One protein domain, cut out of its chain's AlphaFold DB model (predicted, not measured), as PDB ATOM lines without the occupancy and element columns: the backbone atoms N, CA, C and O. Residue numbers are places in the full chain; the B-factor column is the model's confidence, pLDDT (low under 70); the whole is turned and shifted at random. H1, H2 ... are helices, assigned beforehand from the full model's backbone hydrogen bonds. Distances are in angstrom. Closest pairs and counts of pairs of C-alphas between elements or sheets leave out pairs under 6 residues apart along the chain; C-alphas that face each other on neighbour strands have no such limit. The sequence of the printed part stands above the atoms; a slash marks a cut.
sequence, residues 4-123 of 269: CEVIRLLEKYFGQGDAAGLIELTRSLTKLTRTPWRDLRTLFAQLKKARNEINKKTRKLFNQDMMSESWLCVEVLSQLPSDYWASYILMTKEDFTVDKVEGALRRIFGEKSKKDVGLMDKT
ATOM      1  N   CYS A   4     211.206 172.034 164.187       83.88
ATOM      2  CA  CYS A   4     209.995 171.349 164.648       83.88
ATOM      3  C   CYS A   4     208.743 171.960 164.010       83.88
ATOM      4  O   CYS A   4     207.829 171.235 163.623       83.88
ATOM      5  N   GLU A   5     208.719 173.281 163.819       87.44
ATOM      6  CA  GLU A   5     207.612 173.967 163.148       87.44
ATOM      7  C   GLU A   5     207.509 173.568 161.664       87.44
ATOM      8  O   GLU A   5     206.403 173.391 161.151       87.44
ATOM      9  N   VAL A   6     208.645 173.352 160.984       84.88
ATOM     10  CA  VAL A   6     208.693 172.868 159.587       84.88
ATOM     11  C   VAL A   6     208.156 171.442 159.476       84.88
ATOM     12  O   VAL A   6     207.329 171.178 158.606       84.88
ATOM     13  N   ILE A   7     208.570 170.536 160.367       82.00
ATOM     14  CA  ILE A   7     208.061 169.156 160.401       82.00
ATOM     15  C   ILE A   7     206.556 169.158 160.679       82.00
ATOM     16  O   ILE A   7     205.797 168.528 159.947       82.00
ATOM     17  N   ARG A   8     206.096 169.954 161.649       79.25
ATOM     18  CA  ARG A   8     204.672 170.083 161.985       79.25
ATOM     19  C   ARG A   8     203.844 170.636 160.821       79.25
ATOM     20  O   ARG A   8     202.707 170.213 160.609       79.25
ATOM     21  N   LEU A   9     204.394 171.578 160.053       79.88
ATOM     22  CA  LEU A   9     203.784 172.092 158.824       79.88
ATOM     23  C   LEU A   9     203.727 171.007 157.741       79.88
ATOM     24  O   LEU A   9     202.670 170.809 157.148       79.88
ATOM     25  N   LEU A  10     204.814 170.270 157.515       72.12
ATOM     26  CA  LEU A  10     204.854 169.186 156.532       72.12
ATOM     27  C   LEU A  10     203.894 168.044 156.891       72.12
ATOM     28  O   LEU A  10     203.148 167.595 156.027       72.12
ATOM     29  N   GLU A  11     203.814 167.633 158.155       68.44
ATOM     30  CA  GLU A  11     202.827 166.652 158.629       68.44
ATOM     31  C   GLU A  11     201.391 167.158 158.459       68.44
ATOM     32  O   GLU A  11     200.510 166.424 158.006       68.44
ATOM     33  N   LYS A  12     201.148 168.439 158.757       70.12
ATOM     34  CA  LYS A  12     199.839 169.071 158.565       70.12
ATOM     35  C   LYS A  12     199.421 169.105 157.091       70.12
ATOM     36  O   LYS A  12     198.239 168.919 156.808       70.12
ATOM     37  N   TYR A  13     200.354 169.361 156.172       62.84
ATOM     38  CA  TYR A  13     200.064 169.501 154.741       62.84
ATOM     39  C   TYR A  13     200.109 168.176 153.963       62.84
ATOM     40  O   TYR A  13     199.316 168.003 153.039       62.84
ATOM     41  N   PHE A  14     200.978 167.234 154.340       63.00
ATOM     42  CA  PHE A  14     201.222 165.988 153.596       63.00
ATOM     43  C   PHE A  14     200.892 164.716 154.394       63.00
ATOM     44  O   PHE A  14     200.390 163.756 153.808       63.00
ATOM     45  N   GLY A  15     201.053 164.720 155.722       60.59
ATOM     46  CA  GLY A  15     200.801 163.553 156.588       60.59
ATOM     47  C   GLY A  15     199.324 163.141 156.685       60.59
ATOM     48  O   GLY A  15     198.981 162.010 157.015       60.59
ATOM     49  N   GLN A  16     198.393 164.023 156.309       59.69
ATOM     50  CA  GLN A  16     196.978 163.650 156.205       59.69
ATOM     51  C   GLN A  16     196.684 162.748 154.996       59.69
ATOM     52  O   GLN A  16     195.580 162.212 154.901       59.69
ATOM     53  N   GLY A  17     197.639 162.562 154.073       66.12
ATOM     54  CA  GLY A  17     197.553 161.756 152.848       66.12
ATOM     55  C   GLY A  17     197.846 160.259 153.020       66.12
ATOM     56  O   GLY A  17     197.313 159.460 152.247       66.12
ATOM     57  N   ASP A  18     198.522 159.863 154.094       78.81
ATOM     58  CA  ASP A  18     199.165 158.549 154.239       78.81
ATOM     59  C   ASP A  18     198.656 157.742 155.463       78.81
ATOM     60  O   ASP A  18     197.523 157.932 155.931       78.81
ATOM     61  N   ALA A  19     199.472 156.794 155.941       82.56
ATOM     62  CA  ALA A  19     199.207 155.959 157.108       82.56
ATOM     63  C   ALA A  19     199.059 156.762 158.416       82.56
ATOM     64  O   ALA A  19     198.237 156.387 159.252       82.56
ATOM     65  N   ALA A  20     199.774 157.879 158.590       85.25
ATOM     66  CA  ALA A  20     199.662 158.724 159.779       85.25
ATOM     67  C   ALA A  20     198.258 159.336 159.883       85.25
ATOM     68  O   ALA A  20     197.620 159.262 160.934       85.25
ATOM     69  N   GLY A  21     197.715 159.833 158.767       88.19
ATOM     70  CA  GLY A  21     196.334 160.315 158.706       88.19
ATOM     71  C   GLY A  21     195.300 159.236 159.058       88.19
ATOM     72  O   GLY A  21     194.311 159.526 159.732       88.19
ATOM     73  N   LEU A  22     195.525 157.982 158.648       89.88
ATOM     74  CA  LEU A  22     194.667 156.859 159.046       89.88
ATOM     75  C   LEU A  22     194.780 156.552 160.549       89.88
ATOM     76  O   LEU A  22     193.761 156.337 161.206       89.88
ATOM     77  N   ILE A  23     195.994 156.564 161.104       90.25
ATOM     78  CA  ILE A  23     196.236 156.357 162.538       90.25
ATOM     79  C   ILE A  23     195.525 157.436 163.365       90.25
ATOM     80  O   ILE A  23     194.868 157.108 164.351       90.25
ATOM     81  N   GLU A  24     195.583 158.704 162.952       91.62
ATOM     82  CA  GLU A  24     194.892 159.806 163.638       91.62
ATOM     83  C   GLU A  24     193.365 159.674 163.601       91.62
ATOM     84  O   GLU A  24     192.686 159.922 164.606       91.62
ATOM     85  N   LEU A  25     192.801 159.224 162.476       92.88
ATOM     86  CA  LEU A  25     191.369 158.930 162.384       92.88
ATOM     87  C   LEU A  25     190.966 157.797 163.342       92.88
ATOM     88  O   LEU A  25     189.968 157.923 164.058       92.88
ATOM     89  N   THR A  26     191.763 156.730 163.413       92.31
ATOM     90  CA  THR A  26     191.531 155.609 164.338       92.31
ATOM     91  C   THR A  26     191.674 156.044 165.801       92.31
ATOM     92  O   THR A  26     190.810 155.736 166.619       92.31
ATOM     93  N   ARG A  27     192.691 156.847 166.143       92.69
ATOM     94  CA  ARG A  27     192.848 157.434 167.489       92.69
ATOM     95  C   ARG A  27     191.654 158.304 167.868       92.69
ATOM     96  O   ARG A  27     191.160 158.218 168.994       92.69
ATOM     97  N   SER A  28     191.161 159.112 166.931       91.75
ATOM     98  CA  SER A  28     189.984 159.965 167.135       91.75
ATOM     99  C   SER A  28     188.723 159.147 167.421       91.75
ATOM    100  O   SER A  28     187.942 159.504 168.303       91.75
ATOM    101  N   LEU A  29     188.548 158.021 166.726       92.19
ATOM    102  CA  LEU A  29     187.464 157.074 166.969       92.19
ATOM    103  C   LEU A  29     187.564 156.420 168.356       92.19
ATOM    104  O   LEU A  29     186.589 156.426 169.101       92.19
ATOM    105  N   THR A  30     188.737 155.910 168.740       90.81
ATOM    106  CA  THR A  30     188.948 155.334 170.081       90.81
ATOM    107  C   THR A  30     188.725 156.371 171.182       90.81
ATOM    108  O   THR A  30     188.178 156.073 172.244       90.81
ATOM    109  N   LYS A  31     189.125 157.624 170.945       92.25
ATOM    110  CA  LYS A  31     188.865 158.720 171.882       92.25
ATOM    111  C   LYS A  31     187.366 158.949 172.048       92.25
ATOM    112  O   LYS A  31     186.905 159.058 173.180       92.25
ATOM    113  N   LEU A  32     186.612 158.967 170.948       91.06
ATOM    114  CA  LEU A  32     185.163 159.159 170.955       91.06
ATOM    115  C   LEU A  32     184.439 158.126 171.835       91.06
ATOM    116  O   LEU A  32     183.539 158.493 172.588       91.06
ATOM    117  N   THR A  33     184.852 156.858 171.785       85.19
ATOM    118  CA  THR A  33     184.189 155.764 172.522       85.19
ATOM    119  C   THR A  33     184.566 155.751 174.004       85.19
ATOM    120  O   THR A  33     183.726 155.496 174.875       85.19
ATOM    121  N   ARG A  34     185.809 156.137 174.320       85.56
ATOM    122  CA  ARG A  34     186.302 156.261 175.699       85.56
ATOM    123  C   ARG A  34     185.741 157.483 176.422       85.56
ATOM    124  O   ARG A  34     185.400 157.380 177.601       85.56
ATOM    125  N   THR A  35     185.598 158.618 175.735       88.69
ATOM    126  CA  THR A  35     185.065 159.848 176.338       88.69
ATOM    127  C   THR A  35     183.594 159.712 176.749       88.69
ATOM    128  O   THR A  35     182.839 158.965 176.122       88.69
ATOM    129  N   PRO A  36     183.148 160.427 177.801       88.44
ATOM    130  CA  PRO A  36     181.738 160.457 178.162       88.44
ATOM    131  C   PRO A  36     180.922 161.111 177.042       88.44
ATOM    132  O   PRO A  36     181.144 162.267 176.685       88.44
ATOM    133  N   TRP A  37     179.957 160.370 176.506       92.69
ATOM    134  CA  TRP A  37     179.006 160.858 175.512       92.69
ATOM    135  C   TRP A  37     177.714 161.347 176.180       92.69
ATOM    136  O   TRP A  37     177.301 160.836 177.225       92.69
ATOM    137  N   ARG A  38     177.095 162.370 175.572       90.88
ATOM    138  CA  ARG A  38     175.885 163.035 176.090       90.88
ATOM    139  C   ARG A  38     174.623 162.207 175.900       90.88
ATOM    140  O   ARG A  38     173.822 162.128 176.816       90.88
ATOM    141  N   ASP A  39     174.472 161.604 174.729       91.25
ATOM    142  CA  ASP A  39     173.313 160.802 174.359       91.25
ATOM    143  C   ASP A  39     173.688 159.821 173.236       91.25
ATOM    144  O   ASP A  39     174.650 160.037 172.485       91.25
ATOM    145  N   LEU A  40     172.900 158.752 173.099       90.94
ATOM    146  CA  LEU A  40     173.136 157.712 172.097       90.94
ATOM    147  C   LEU A  40     173.035 158.227 170.650       90.94
ATOM    148  O   LEU A  40     173.782 157.745 169.804       90.94
ATOM    149  N   ARG A  41     172.174 159.217 170.337       91.44
ATOM    150  CA  ARG A  41     172.060 159.746 168.955       91.44
ATOM    151  C   ARG A  41     173.383 160.313 168.498       91.44
ATOM    152  O   ARG A  41     173.864 160.010 167.409       91.44
ATOM    153  N   THR A  42     173.916 161.194 169.336       92.44
ATOM    154  CA  THR A  42     175.101 161.971 169.017       92.44
ATOM    155  C   THR A  42     176.289 161.033 168.895       92.44
ATOM    156  O   THR A  42     177.047 161.153 167.934       92.44
ATOM    157  N   LEU A  43     176.385 160.038 169.786       92.00
ATOM    158  CA  LEU A  43     177.399 158.989 169.706       92.00
ATOM    159  C   LEU A  43     177.329 158.228 168.373       92.00
ATOM    160  O   LEU A  43     178.325 158.181 167.653       92.00
ATOM    161  N   PHE A  44     176.166 157.676 168.004       93.00
ATOM    162  CA  PHE A  44     176.020 156.928 166.749       93.00
ATOM    163  C   PHE A  44     176.301 157.795 165.520       93.00
ATOM    164  O   PHE A  44     176.978 157.343 164.597       93.00
ATOM    165  N   ALA A  45     175.852 159.053 165.504       93.25
ATOM    166  CA  ALA A  45     176.143 159.981 164.413       93.25
ATOM    167  C   ALA A  45     177.652 160.249 164.272       93.25
ATOM    168  O   ALA A  45     178.191 160.217 163.161       93.25
ATOM    169  N   GLN A  46     178.348 160.473 165.391       93.81
ATOM    170  CA  GLN A  46     179.794 160.702 165.406       93.81
ATOM    171  C   GLN A  46     180.577 159.448 164.992       93.81
ATOM    172  O   GLN A  46     181.505 159.557 164.191       93.81
ATOM    173  N   LEU A  47     180.166 158.261 165.447       93.38
ATOM    174  CA  LEU A  47     180.783 156.989 165.060       93.38
ATOM    175  C   LEU A  47     180.560 156.667 163.580       93.38
ATOM    176  O   LEU A  47     181.511 156.309 162.890       93.38
ATOM    177  N   LYS A  48     179.336 156.850 163.059       94.12
ATOM    178  CA  LYS A  48     179.018 156.684 161.627       94.12
ATOM    179  C   LYS A  48     179.906 157.601 160.776       94.12
ATOM    180  O   LYS A  48     180.479 157.158 159.780       94.12
ATOM    181  N   LYS A  49     180.083 158.860 161.195       95.12
ATOM    182  CA  LYS A  49     180.981 159.813 160.527       95.12
ATOM    183  C   LYS A  49     182.441 159.353 160.570       95.12
ATOM    184  O   LYS A  49     183.079 159.305 159.523       95.12
ATOM    185  N   ALA A  50     182.952 158.977 161.743       94.50
ATOM    186  CA  ALA A  50     184.329 158.509 161.904       94.50
ATOM    187  C   ALA A  50     184.611 157.244 161.072       94.50
ATOM    188  O   ALA A  50     185.604 157.197 160.348       94.50
ATOM    189  N   ARG A  51     183.693 156.265 161.083       94.62
ATOM    190  CA  ARG A  51     183.751 155.066 160.228       94.62
ATOM    191  C   ARG A  51     183.850 155.428 158.755       94.62
ATOM    192  O   ARG A  51     184.670 154.867 158.038       94.62
ATOM    193  N   ASN A  52     183.018 156.359 158.295       95.06
ATOM    194  CA  ASN A  52     183.000 156.750 156.892       95.06
ATOM    195  C   ASN A  52     184.300 157.438 156.464       95.06
ATOM    196  O   ASN A  52     184.770 157.160 155.363       95.06
ATOM    197  N   GLU A  53     184.903 158.272 157.314       94.56
ATOM    198  CA  GLU A  53     186.208 158.877 157.020       94.56
ATOM    199  C   GLU A  53     187.331 157.833 156.998       94.56
ATOM    200  O   GLU A  53     188.132 157.816 156.062       94.56
ATOM    201  N   ILE A  54     187.342 156.909 157.964       94.06
ATOM    202  CA  ILE A  54     188.297 155.796 158.008       94.06
ATOM    203  C   ILE A  54     188.166 154.924 156.755       94.06
ATOM    204  O   ILE A  54     189.148 154.737 156.042       94.06
ATOM    205  N   ASN A  55     186.960 154.466 156.414       95.06
ATOM    206  CA  ASN A  55     186.758 153.624 155.234       95.06
ATOM    207  C   ASN A  55     187.051 154.377 153.934       95.06
ATOM    208  O   ASN A  55     187.607 153.818 152.995       95.06
ATOM    209  N   LYS A  56     186.722 155.672 153.857       94.00
ATOM    210  CA  LYS A  56     187.096 156.514 152.712       94.00
ATOM    211  C   LYS A  56     188.610 156.581 152.552       94.00
ATOM    212  O   LYS A  56     189.095 156.566 151.422       94.00
ATOM    213  N   LYS A  57     189.350 156.654 153.659       90.75
ATOM    214  CA  LYS A  57     190.811 156.652 153.665       90.75
ATOM    215  C   LYS A  57     191.374 155.289 153.267       90.75
ATOM    216  O   LYS A  57     192.222 155.226 152.384       90.75
ATOM    217  N   THR A  58     190.866 154.206 153.841       93.38
ATOM    218  CA  THR A  58     191.375 152.848 153.593       93.38
ATOM    219  C   THR A  58     191.034 152.356 152.194       93.38
ATOM    220  O   THR A  58     191.860 151.696 151.577       93.38
ATOM    221  N   ARG A  59     189.899 152.771 151.615       93.56
ATOM    222  CA  ARG A  59     189.615 152.546 150.189       93.56
ATOM    223  C   ARG A  59     190.635 153.222 149.279       93.56
ATOM    224  O   ARG A  59     191.003 152.655 148.264       93.56
ATOM    225  N   LYS A  60     191.122 154.414 149.635       90.50
ATOM    226  CA  LYS A  60     192.168 155.088 148.849       90.50
ATOM    227  C   LYS A  60     193.537 154.417 148.984       90.50
ATOM    228  O   LYS A  60     194.285 154.421 148.019       90.50
ATOM    229  N   LEU A  61     193.865 153.892 150.166       88.88
ATOM    230  CA  LEU A  61     195.183 153.312 150.457       88.88
ATOM    231  C   LEU A  61     195.297 151.832 150.061       88.88
ATOM    232  O   LEU A  61     196.313 151.423 149.517       88.88
ATOM    233  N   PHE A  62     194.259 151.041 150.332       87.88
ATOM    234  CA  PHE A  62     194.269 149.576 150.223       87.88
ATOM    235  C   PHE A  62     193.094 149.022 149.397       87.88
ATOM    236  O   PHE A  62     192.905 147.813 149.344       87.88
ATOM    237  N   ASN A  63     192.270 149.884 148.782       91.56
ATOM    238  CA  ASN A  63     191.067 149.502 148.025       91.56
ATOM    239  C   ASN A  63     190.053 148.646 148.813       91.56
ATOM    240  O   ASN A  63     189.320 147.843 148.240       91.56
ATOM    241  N   GLN A  64     189.993 148.831 150.136       92.69
ATOM    242  CA  GLN A  64     189.120 148.058 151.015       92.69
ATOM    243  C   GLN A  64     188.572 148.899 152.176       92.69
ATOM    244  O   GLN A  64     189.236 149.803 152.695       92.69
ATOM    245  N   ASP A  65     187.352 148.582 152.609       94.62
ATOM    246  CA  ASP A  65     186.765 149.099 153.845       94.62
ATOM    247  C   ASP A  65     187.387 148.399 155.053       94.62
ATOM    248  O   ASP A  65     187.301 147.179 155.186       94.62
ATOM    249  N   MET A  66     187.995 149.173 155.952       92.50
ATOM    250  CA  MET A  66     188.620 148.622 157.157       92.50
ATOM    251  C   MET A  66     187.612 148.375 158.281       92.50
ATOM    252  O   MET A  66     187.771 147.434 159.050       92.50
ATOM    253  N   MET A  67     186.568 149.200 158.391       92.06
ATOM    254  CA  MET A  67     185.599 149.114 159.481       92.06
ATOM    255  C   MET A  67     184.205 148.752 158.988       92.06
ATOM    256  O   MET A  67     183.542 149.522 158.288       92.06
ATOM    257  N   SER A  68     183.741 147.580 159.406       93.19
ATOM    258  CA  SER A  68     182.391 147.104 159.131       93.19
ATOM    259  C   SER A  68     181.350 147.763 160.043       93.19
ATOM    260  O   SER A  68     181.666 148.381 161.062       93.19
ATOM    261  N   GLU A  69     180.073 147.612 159.691       92.25
ATOM    262  CA  GLU A  69     178.965 147.994 160.575       92.25
ATOM    263  C   GLU A  69     178.959 147.208 161.876       92.25
ATOM    264  O   GLU A  69     178.794 147.787 162.946       92.25
ATOM    265  N   SER A  70     179.201 145.904 161.782       93.00
ATOM    266  CA  SER A  70     179.233 145.015 162.935       93.00
ATOM    267  C   SER A  70     180.327 145.420 163.926       93.00
ATOM    268  O   SER A  70     180.079 145.425 165.127       93.00
ATOM    269  N   TRP A  71     181.503 145.842 163.448       91.75
ATOM    270  CA  TRP A  71     182.566 146.342 164.324       91.75
ATOM    271  C   TRP A  71     182.117 147.577 165.123       91.75
ATOM    272  O   TRP A  71     182.314 147.639 166.333       91.75
ATOM    273  N   LEU A  72     181.430 148.525 164.473       92.62
ATOM    274  CA  LEU A  72     180.913 149.725 165.140       92.62
ATOM    275  C   LEU A  72     179.866 149.378 166.206       92.62
ATOM    276  O   LEU A  72     179.856 149.985 167.275       92.62
ATOM    277  N   CYS A  73     179.008 148.391 165.938       93.81
ATOM    278  CA  CYS A  73     178.060 147.883 166.926       93.81
ATOM    279  C   CYS A  73     178.776 147.293 168.147       93.81
ATOM    280  O   CYS A  73     178.437 147.657 169.270       93.81
ATOM    281  N   VAL A  74     179.781 146.432 167.945       92.62
ATOM    282  CA  VAL A  74     180.575 145.847 169.042       92.62
ATOM    283  C   VAL A  74     181.242 146.938 169.875       92.62
ATOM    284  O   VAL A  74     181.158 146.912 171.102       92.62
ATOM    285  N   GLU A  75     181.833 147.935 169.218       91.75
ATOM    286  CA  GLU A  75     182.498 149.045 169.895       91.75
ATOM    287  C   GLU A  75     181.528 149.821 170.801       91.75
ATOM    288  O   GLU A  75     181.872 150.128 171.940       91.75
ATOM    289  N   VAL A  76     180.290 150.083 170.361       92.50
ATOM    290  CA  VAL A  76     179.272 150.734 171.210       92.50
ATOM    291  C   VAL A  76     178.847 149.841 172.370       92.50
ATOM    292  O   VAL A  76     178.761 150.312 173.504       92.50
ATOM    293  N   LEU A  77     178.571 148.564 172.101       93.12
ATOM    294  CA  LEU A  77     178.086 147.624 173.113       93.12
ATOM    295  C   LEU A  77     179.115 147.386 174.220       93.12
ATOM    296  O   LEU A  77     178.735 147.283 175.382       93.12
ATOM    297  N   SER A  78     180.408 147.417 173.886       91.62
ATOM    298  CA  SER A  78     181.503 147.310 174.860       91.62
ATOM    299  C   SER A  78     181.510 148.422 175.922       91.62
ATOM    300  O   SER A  78     182.106 148.263 176.983       91.62
ATOM    301  N   GLN A  79     180.843 149.551 175.657       88.56
ATOM    302  CA  GLN A  79     180.787 150.704 176.562       88.56
ATOM    303  C   GLN A  79     179.605 150.651 177.539       88.56
ATOM    304  O   GLN A  79     179.440 151.573 178.342       88.56
ATOM    305  N   LEU A  80     178.741 149.638 177.425       90.62
ATOM    306  CA  LEU A  80     177.457 149.554 178.115       90.62
ATOM    307  C   LEU A  80     177.389 148.267 178.948       90.62
ATOM    308  O   LEU A  80     177.833 147.227 178.460       90.62
ATOM    309  N   PRO A  81     176.775 148.278 180.144       89.94
ATOM    310  CA  PRO A  81     176.656 147.068 180.952       89.94
ATOM    311  C   PRO A  81     175.854 145.997 180.200       89.94
ATOM    312  O   PRO A  81     174.731 146.252 179.753       89.94
ATOM    313  N   SER A  82     176.451 144.814 180.034       91.38
ATOM    314  CA  SER A  82     175.918 143.733 179.195       91.38
ATOM    315  C   SER A  82     174.565 143.211 179.662       91.38
ATOM    316  O   SER A  82     173.750 142.821 178.826       91.38
ATOM    317  N   ASP A  83     174.285 143.282 180.965       88.69
ATOM    318  CA  ASP A  83     173.044 142.794 181.580       88.69
ATOM    319  C   ASP A  83     171.783 143.413 180.970       88.69
ATOM    320  O   ASP A  83     170.724 142.786 180.922       88.69
ATOM    321  N   TYR A  84     171.897 144.633 180.443       89.50
ATOM    322  CA  TYR A  84     170.765 145.336 179.853       89.50
ATOM    323  C   TYR A  84     170.502 144.984 178.390       89.50
ATOM    324  O   TYR A  84     169.373 145.152 177.933       89.50
ATOM    325  N   TRP A  85     171.512 144.557 177.626       91.06
ATOM    326  CA  TRP A  85     171.401 144.454 176.164       91.06
ATOM    327  C   TRP A  85     171.740 143.075 175.592       91.06
ATOM    328  O   TRP A  85     171.269 142.765 174.496       91.06
ATOM    329  N   ALA A  86     172.487 142.231 176.309       90.62
ATOM    330  CA  ALA A  86     172.971 140.945 175.798       90.62
ATOM    331  C   ALA A  86     171.837 139.993 175.377       90.62
ATOM    332  O   ALA A  86     171.970 139.268 174.398       90.62
ATOM    333  N   SER A  87     170.692 140.034 176.066       87.44
ATOM    334  CA  SER A  87     169.507 139.227 175.730       87.44
ATOM    335  C   SER A  87     168.591 139.864 174.675       87.44
ATOM    336  O   SER A  87     167.740 139.183 174.102       87.44
ATOM    337  N   TYR A  88     168.749 141.164 174.405       84.88
ATOM    338  CA  TYR A  88     167.894 141.930 173.490       84.88
ATOM    339  C   TYR A  88     168.469 142.055 172.081       84.88
ATOM    340  O   TYR A  88     167.721 142.319 171.136       84.88
ATOM    341  N   ILE A  89     169.784 141.902 171.938       88.94
ATOM    342  CA  ILE A  89     170.493 142.070 170.672       88.94
ATOM    343  C   ILE A  89     170.954 140.702 170.186       88.94
ATOM    344  O   ILE A  89     171.793 140.052 170.800       88.94
ATOM    345  N   LEU A  90     170.396 140.277 169.057       87.31
ATOM    346  CA  LEU A  90     170.772 139.034 168.396       87.31
ATOM    347  C   LEU A  90     172.067 139.238 167.601       87.31
ATOM    348  O   LEU A  90     172.172 140.161 166.795       87.31
ATOM    349  N   MET A  91     173.028 138.336 167.799       84.88
ATOM    350  CA  MET A  91     174.305 138.297 167.078       84.88
ATOM    351  C   MET A  91     174.160 137.531 165.750       84.88
ATOM    352  O   MET A  91     174.855 136.550 165.501       84.88
ATOM    353  N   THR A  92     173.206 137.938 164.908       88.62
ATOM    354  CA  THR A  92     172.992 137.373 163.561       88.62
ATOM    355  C   THR A  92     173.371 138.395 162.497       88.62
ATOM    356  O   THR A  92     173.283 139.603 162.719       88.62
ATOM    357  N   LYS A  93     173.784 137.938 161.312       84.88
ATOM    358  CA  LYS A  93     174.233 138.828 160.230       84.88
ATOM    359  C   LYS A  93     173.130 139.795 159.779       84.88
ATOM    360  O   LYS A  93     173.415 140.930 159.412       84.88
ATOM    361  N   GLU A  94     171.879 139.353 159.821       86.19
ATOM    362  CA  GLU A  94     170.718 140.111 159.361       86.19
ATOM    363  C   GLU A  94     170.229 141.123 160.406       86.19
ATOM    364  O   GLU A  94     169.651 142.154 160.044       86.19
ATOM    365  N   ASP A  95     170.419 140.840 161.700       84.44
ATOM    366  CA  ASP A  95     169.928 141.684 162.794       84.44
ATOM    367  C   ASP A  95     170.995 142.577 163.422       84.44
ATOM    368  O   ASP A  95     170.656 143.616 163.996       84.44
ATOM    369  N   PHE A  96     172.273 142.241 163.262       92.38
ATOM    370  CA  PHE A  96     173.384 142.977 163.850       92.38
ATOM    371  C   PHE A  96     173.842 144.152 162.972       92.38
ATOM    372  O   PHE A  96     174.999 144.256 162.557       92.38
ATOM    373  N   THR A  97     172.899 145.050 162.686       93.25
ATOM    374  CA  THR A  97     173.119 146.295 161.938       93.25
ATOM    375  C   THR A  97     173.063 147.506 162.859       93.25
ATOM    376  O   THR A  97     172.441 147.471 163.928       93.25
ATOM    377  N   VAL A  98     173.681 148.611 162.433       93.12
ATOM    378  CA  VAL A  98     173.792 149.818 163.265       93.12
ATOM    379  C   VAL A  98     172.420 150.354 163.673       93.12
ATOM    380  O   VAL A  98     172.225 150.707 164.830       93.12
ATOM    381  N   ASP A  99     171.444 150.361 162.765       92.31
ATOM    382  CA  ASP A  99     170.123 150.932 163.047       92.31
ATOM    383  C   ASP A  99     169.286 150.056 163.991       92.31
ATOM    384  O   ASP A  99     168.539 150.570 164.829       92.31
ATOM    385  N   LYS A 100     169.425 148.727 163.900       92.69
ATOM    386  CA  LYS A 100     168.746 147.792 164.810       92.69
ATOM    387  C   LYS A 100     169.338 147.868 166.214       92.69
ATOM    388  O   LYS A 100     168.577 147.938 167.181       92.69
ATOM    389  N   VAL A 101     170.667 147.915 166.319       94.38
ATOM    390  CA  VAL A 101     171.378 148.078 167.596       94.38
ATOM    391  C   VAL A 101     171.071 149.443 168.213       94.38
ATOM    392  O   VAL A 101     170.643 149.500 169.362       94.38
ATOM    393  N   GLU A 102     171.177 150.535 167.450       94.00
ATOM    394  CA  GLU A 102     170.816 151.884 167.911       94.00
ATOM    395  C   GLU A 102     169.360 151.929 168.403       94.00
ATOM    396  O   GLU A 102     169.076 152.445 169.487       94.00
ATOM    397  N   GLY A 103     168.432 151.333 167.648       92.38
ATOM    398  CA  GLY A 103     167.026 151.240 168.024       92.38
ATOM    399  C   GLY A 103     166.787 150.434 169.304       92.38
ATOM    400  O   GLY A 103     165.970 150.838 170.133       92.38
ATOM    401  N   ALA A 104     167.492 149.317 169.496       93.38
ATOM    402  CA  ALA A 104     167.402 148.509 170.712       93.38
ATOM    403  C   ALA A 104     167.942 149.269 171.931       93.38
ATOM    404  O   ALA A 104     167.242 149.403 172.936       93.38
ATOM    405  N   LEU A 105     169.134 149.854 171.811       93.62
ATOM    406  CA  LEU A 105     169.760 150.629 172.880       93.62
ATOM    407  C   LEU A 105     168.923 151.850 173.266       93.62
ATOM    408  O   LEU A 105     168.762 152.132 174.450       93.62
ATOM    409  N   ARG A 106     168.300 152.529 172.299       92.06
ATOM    410  CA  ARG A 106     167.361 153.625 172.578       92.06
ATOM    411  C   ARG A 106     166.103 153.178 173.318       92.06
ATOM    412  O   ARG A 106     165.558 153.967 174.078       92.06
ATOM    413  N   ARG A 107     165.625 151.945 173.129       92.31
ATOM    414  CA  ARG A 107     164.488 151.420 173.912       92.31
ATOM    415  C   ARG A 107     164.877 151.128 175.360       92.31
ATOM    416  O   ARG A 107     164.051 151.319 176.242       92.31
ATOM    417  N   ILE A 108     166.109 150.677 175.584       91.56
ATOM    418  CA  ILE A 108     166.633 150.312 176.907       91.56
ATOM    419  C   ILE A 108     167.042 151.565 177.695       91.56
ATOM    420  O   ILE A 108     166.613 151.774 178.828       91.56
ATOM    421  N   PHE A 109     167.862 152.417 177.081       90.94
ATOM    422  CA  PHE A 109     168.520 153.545 177.738       90.94
ATOM    423  C   PHE A 109     167.883 154.902 177.417       90.94
ATOM    424  O   PHE A 109     168.127 155.870 178.134       90.94
ATOM    425  N   GLY A 110     167.050 155.009 176.379       89.88
ATOM    426  CA  GLY A 110     166.444 156.280 175.982       89.88
ATOM    427  C   GLY A 110     167.482 157.298 175.513       89.88
ATOM    428  O   GLY A 110     168.305 157.012 174.643       89.88
ATOM    429  N   GLU A 111     167.425 158.497 176.091       89.50
ATOM    430  CA  GLU A 111     168.337 159.619 175.809       89.50
ATOM    431  C   GLU A 111     169.343 159.859 176.944       89.50
ATOM    432  O   GLU A 111     169.898 160.945 177.073       89.50
ATOM    433  N   LYS A 112     169.574 158.840 177.779       89.69
ATOM    434  CA  LYS A 112     170.546 158.889 178.876       89.69
ATOM    435  C   LYS A 112     171.969 159.106 178.362       89.69
ATOM    436  O   LYS A 112     172.315 158.650 177.270       89.69
ATOM    437  N   SER A 113     172.797 159.742 179.188       92.00
ATOM    438  CA  SER A 113     174.236 159.892 178.947       92.00
ATOM    439  C   SER A 113     175.034 158.666 179.402       92.00
ATOM    440  O   SER A 113     174.524 157.826 180.144       92.00
ATOM    441  N   LYS A 114     176.325 158.590 179.032       91.00
ATOM    442  CA  LYS A 114     177.229 157.512 179.493       91.00
ATOM    443  C   LYS A 114     177.246 157.403 181.018       91.00
ATOM    444  O   LYS A 114     177.258 156.305 181.567       91.00
ATOM    445  N   LYS A 115     177.235 158.557 181.697       90.31
ATOM    446  CA  LYS A 115     177.236 158.634 183.160       90.31
ATOM    447  C   LYS A 115     175.932 158.084 183.726       90.31
ATOM    448  O   LYS A 115     175.979 157.211 184.580       90.31
ATOM    449  N   ASP A 116     174.791 158.527 183.205       90.31
ATOM    450  CA  ASP A 116     173.481 158.087 183.699       90.31
ATOM    451  C   ASP A 116     173.273 156.585 183.504       90.31
ATOM    452  O   ASP A 116     172.711 155.936 184.381       90.31
ATOM    453  N   VAL A 117     173.753 156.030 182.383       89.31
ATOM    454  CA  VAL A 117     173.745 154.581 182.143       89.31
ATOM    455  C   VAL A 117     174.593 153.848 183.183       89.31
ATOM    456  O   VAL A 117     174.116 152.882 183.768       89.31
ATOM    457  N   GLY A 118     175.800 154.337 183.485       86.25
ATOM    458  CA  GLY A 118     176.650 153.760 184.535       86.25
ATOM    459  C   GLY A 118     176.070 153.862 185.955       86.25
ATOM    460  O   GLY A 118     176.466 153.104 186.834       86.25
ATOM    461  N   LEU A 119     175.119 154.772 186.198       86.75
ATOM    462  CA  LEU A 119     174.412 154.896 187.480       86.75
ATOM    463  C   LEU A 119     173.141 154.027 187.570       86.75
ATOM    464  O   LEU A 119     172.523 153.968 188.639       86.75
ATOM    465  N   MET A 120     172.735 153.348 186.487       79.88
ATOM    466  CA  MET A 120     171.500 152.553 186.478       79.88
ATOM    467  C   MET A 120     171.527 151.379 187.469       79.88
ATOM    468  O   MET A 120     170.487 151.112 188.075       79.88
ATOM    469  N   ASP A 121     172.696 150.792 187.748       60.88
ATOM    470  CA  ASP A 121     172.864 149.696 188.723       60.88
ATOM    471  C   ASP A 121     172.476 150.074 190.158       60.88
ATOM    472  O   ASP A 121     172.122 149.216 190.964       60.88
ATOM    473  N   LYS A 122     172.510 151.367 190.500       57.25
ATOM    474  CA  LYS A 122     172.305 151.823 191.885       57.25
ATOM    475  C   LYS A 122     170.863 152.201 192.203       57.25
ATOM    476  O   LYS A 122     170.539 152.393 193.371       57.25
ATOM    477  N   THR A 123     170.001 152.326 191.191       48.44
ATOM    478  CA  THR A 123     168.697 152.986 191.386       48.44
ATOM    479  C   THR A 123     167.492 152.103 191.078       48.44
ATOM    480  O   THR A 123     166.406 152.406 191.569       48.44
TER     481      THR A 123
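AT A GLANCE: This is residues 4 to 123 of the 269 residues of a protein of Phytophthora fragariae (UniProt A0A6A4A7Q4). A long helical hairpin, H2 and H3 side by side, makes the body of this flat, loose domain, with H4 and H5 as a second side-by-side pair near the hairpin's turn. H1 lies off by itself at the other end of the long axis, and short H6 comes after H5, near the last printed residues. The printed part has 120 residues, with six named helices, H1 to H6 in chain order, and no named strand; the class is all helix. The radius of gyration of the C-alphas is 17.0 A, and the C-alphas span 55 by 32 by 17 A.

HOW THE PARTS SIT: H1, residues 4 to 13, touches no helix and is apart from H2, residues 19 to 34. H2 and H3, residues 40 to 62, form a helical hairpin. They touch, with the C-alphas of Leu 29 and Ala 50 closest at 6.1 A, and run opposite ways at a shallow tilt of 17 degrees. H4, residues 69 to 77, is close to H3 but not clearly touching it; the closest C-alphas, of Leu 47 and Leu 72, are 7.3 A apart. H4 and H2 are likewise close but not clearly touching, closest at the C-alphas of Thr 33 and Val 76, 7.2 A apart. H5, residues 98 to 109, touches H4 with its residues 98 to 101 alone. The closest C-alphas of that pair, of Cys 73 and Val 98, are 5.9 A apart, and the two helices run the same way at a shallow tilt of 17 degrees. H5 also touches H3, through residues 102 to 106 of H5 and 40 to 44 of H3 alone. There the C-alphas of Leu 40 and Arg 106 are closest at 7.1 A, and the helices run opposite ways at a shallow tilt of 24 degrees. H6, residues 114 to 118, is close to H5 but not clearly touching it, with the C-alphas of Phe 109 and Val 117 closest at 6.9 A. H3 and H6 are only just apart, at 8.5 A. In H1, H2, H3, H4, H5 and H6 every O i to N i+4 pair is within hydrogen-bond range.

IN THESE COORDINATES: H1 begins at C-alpha 4, (209.995, 171.349, 164.648), and is 14.1 A long from first to last C-alpha. H2 is 22.6 A long. H3, the longest helix with 23 residues, runs 31.5 A from C-alpha 40 at (173.136, 157.712, 172.097). H4 is 12.6 A long and H5 15.8 A. H6 is 6.3 A long and ends at C-alpha 118, (176.650, 153.760, 184.535).

THE WHOLE: The two C-alphas farthest apart, of Val 6 and Thr 123, are 54.8 A apart. The printed part has no cut. The link from H4 to H5 is long, residues 78 to 97. The mean pLDDT of the printed part is 87.8; it is under 70 at residue 11, residues 13 to 17 and residues 121 to 123.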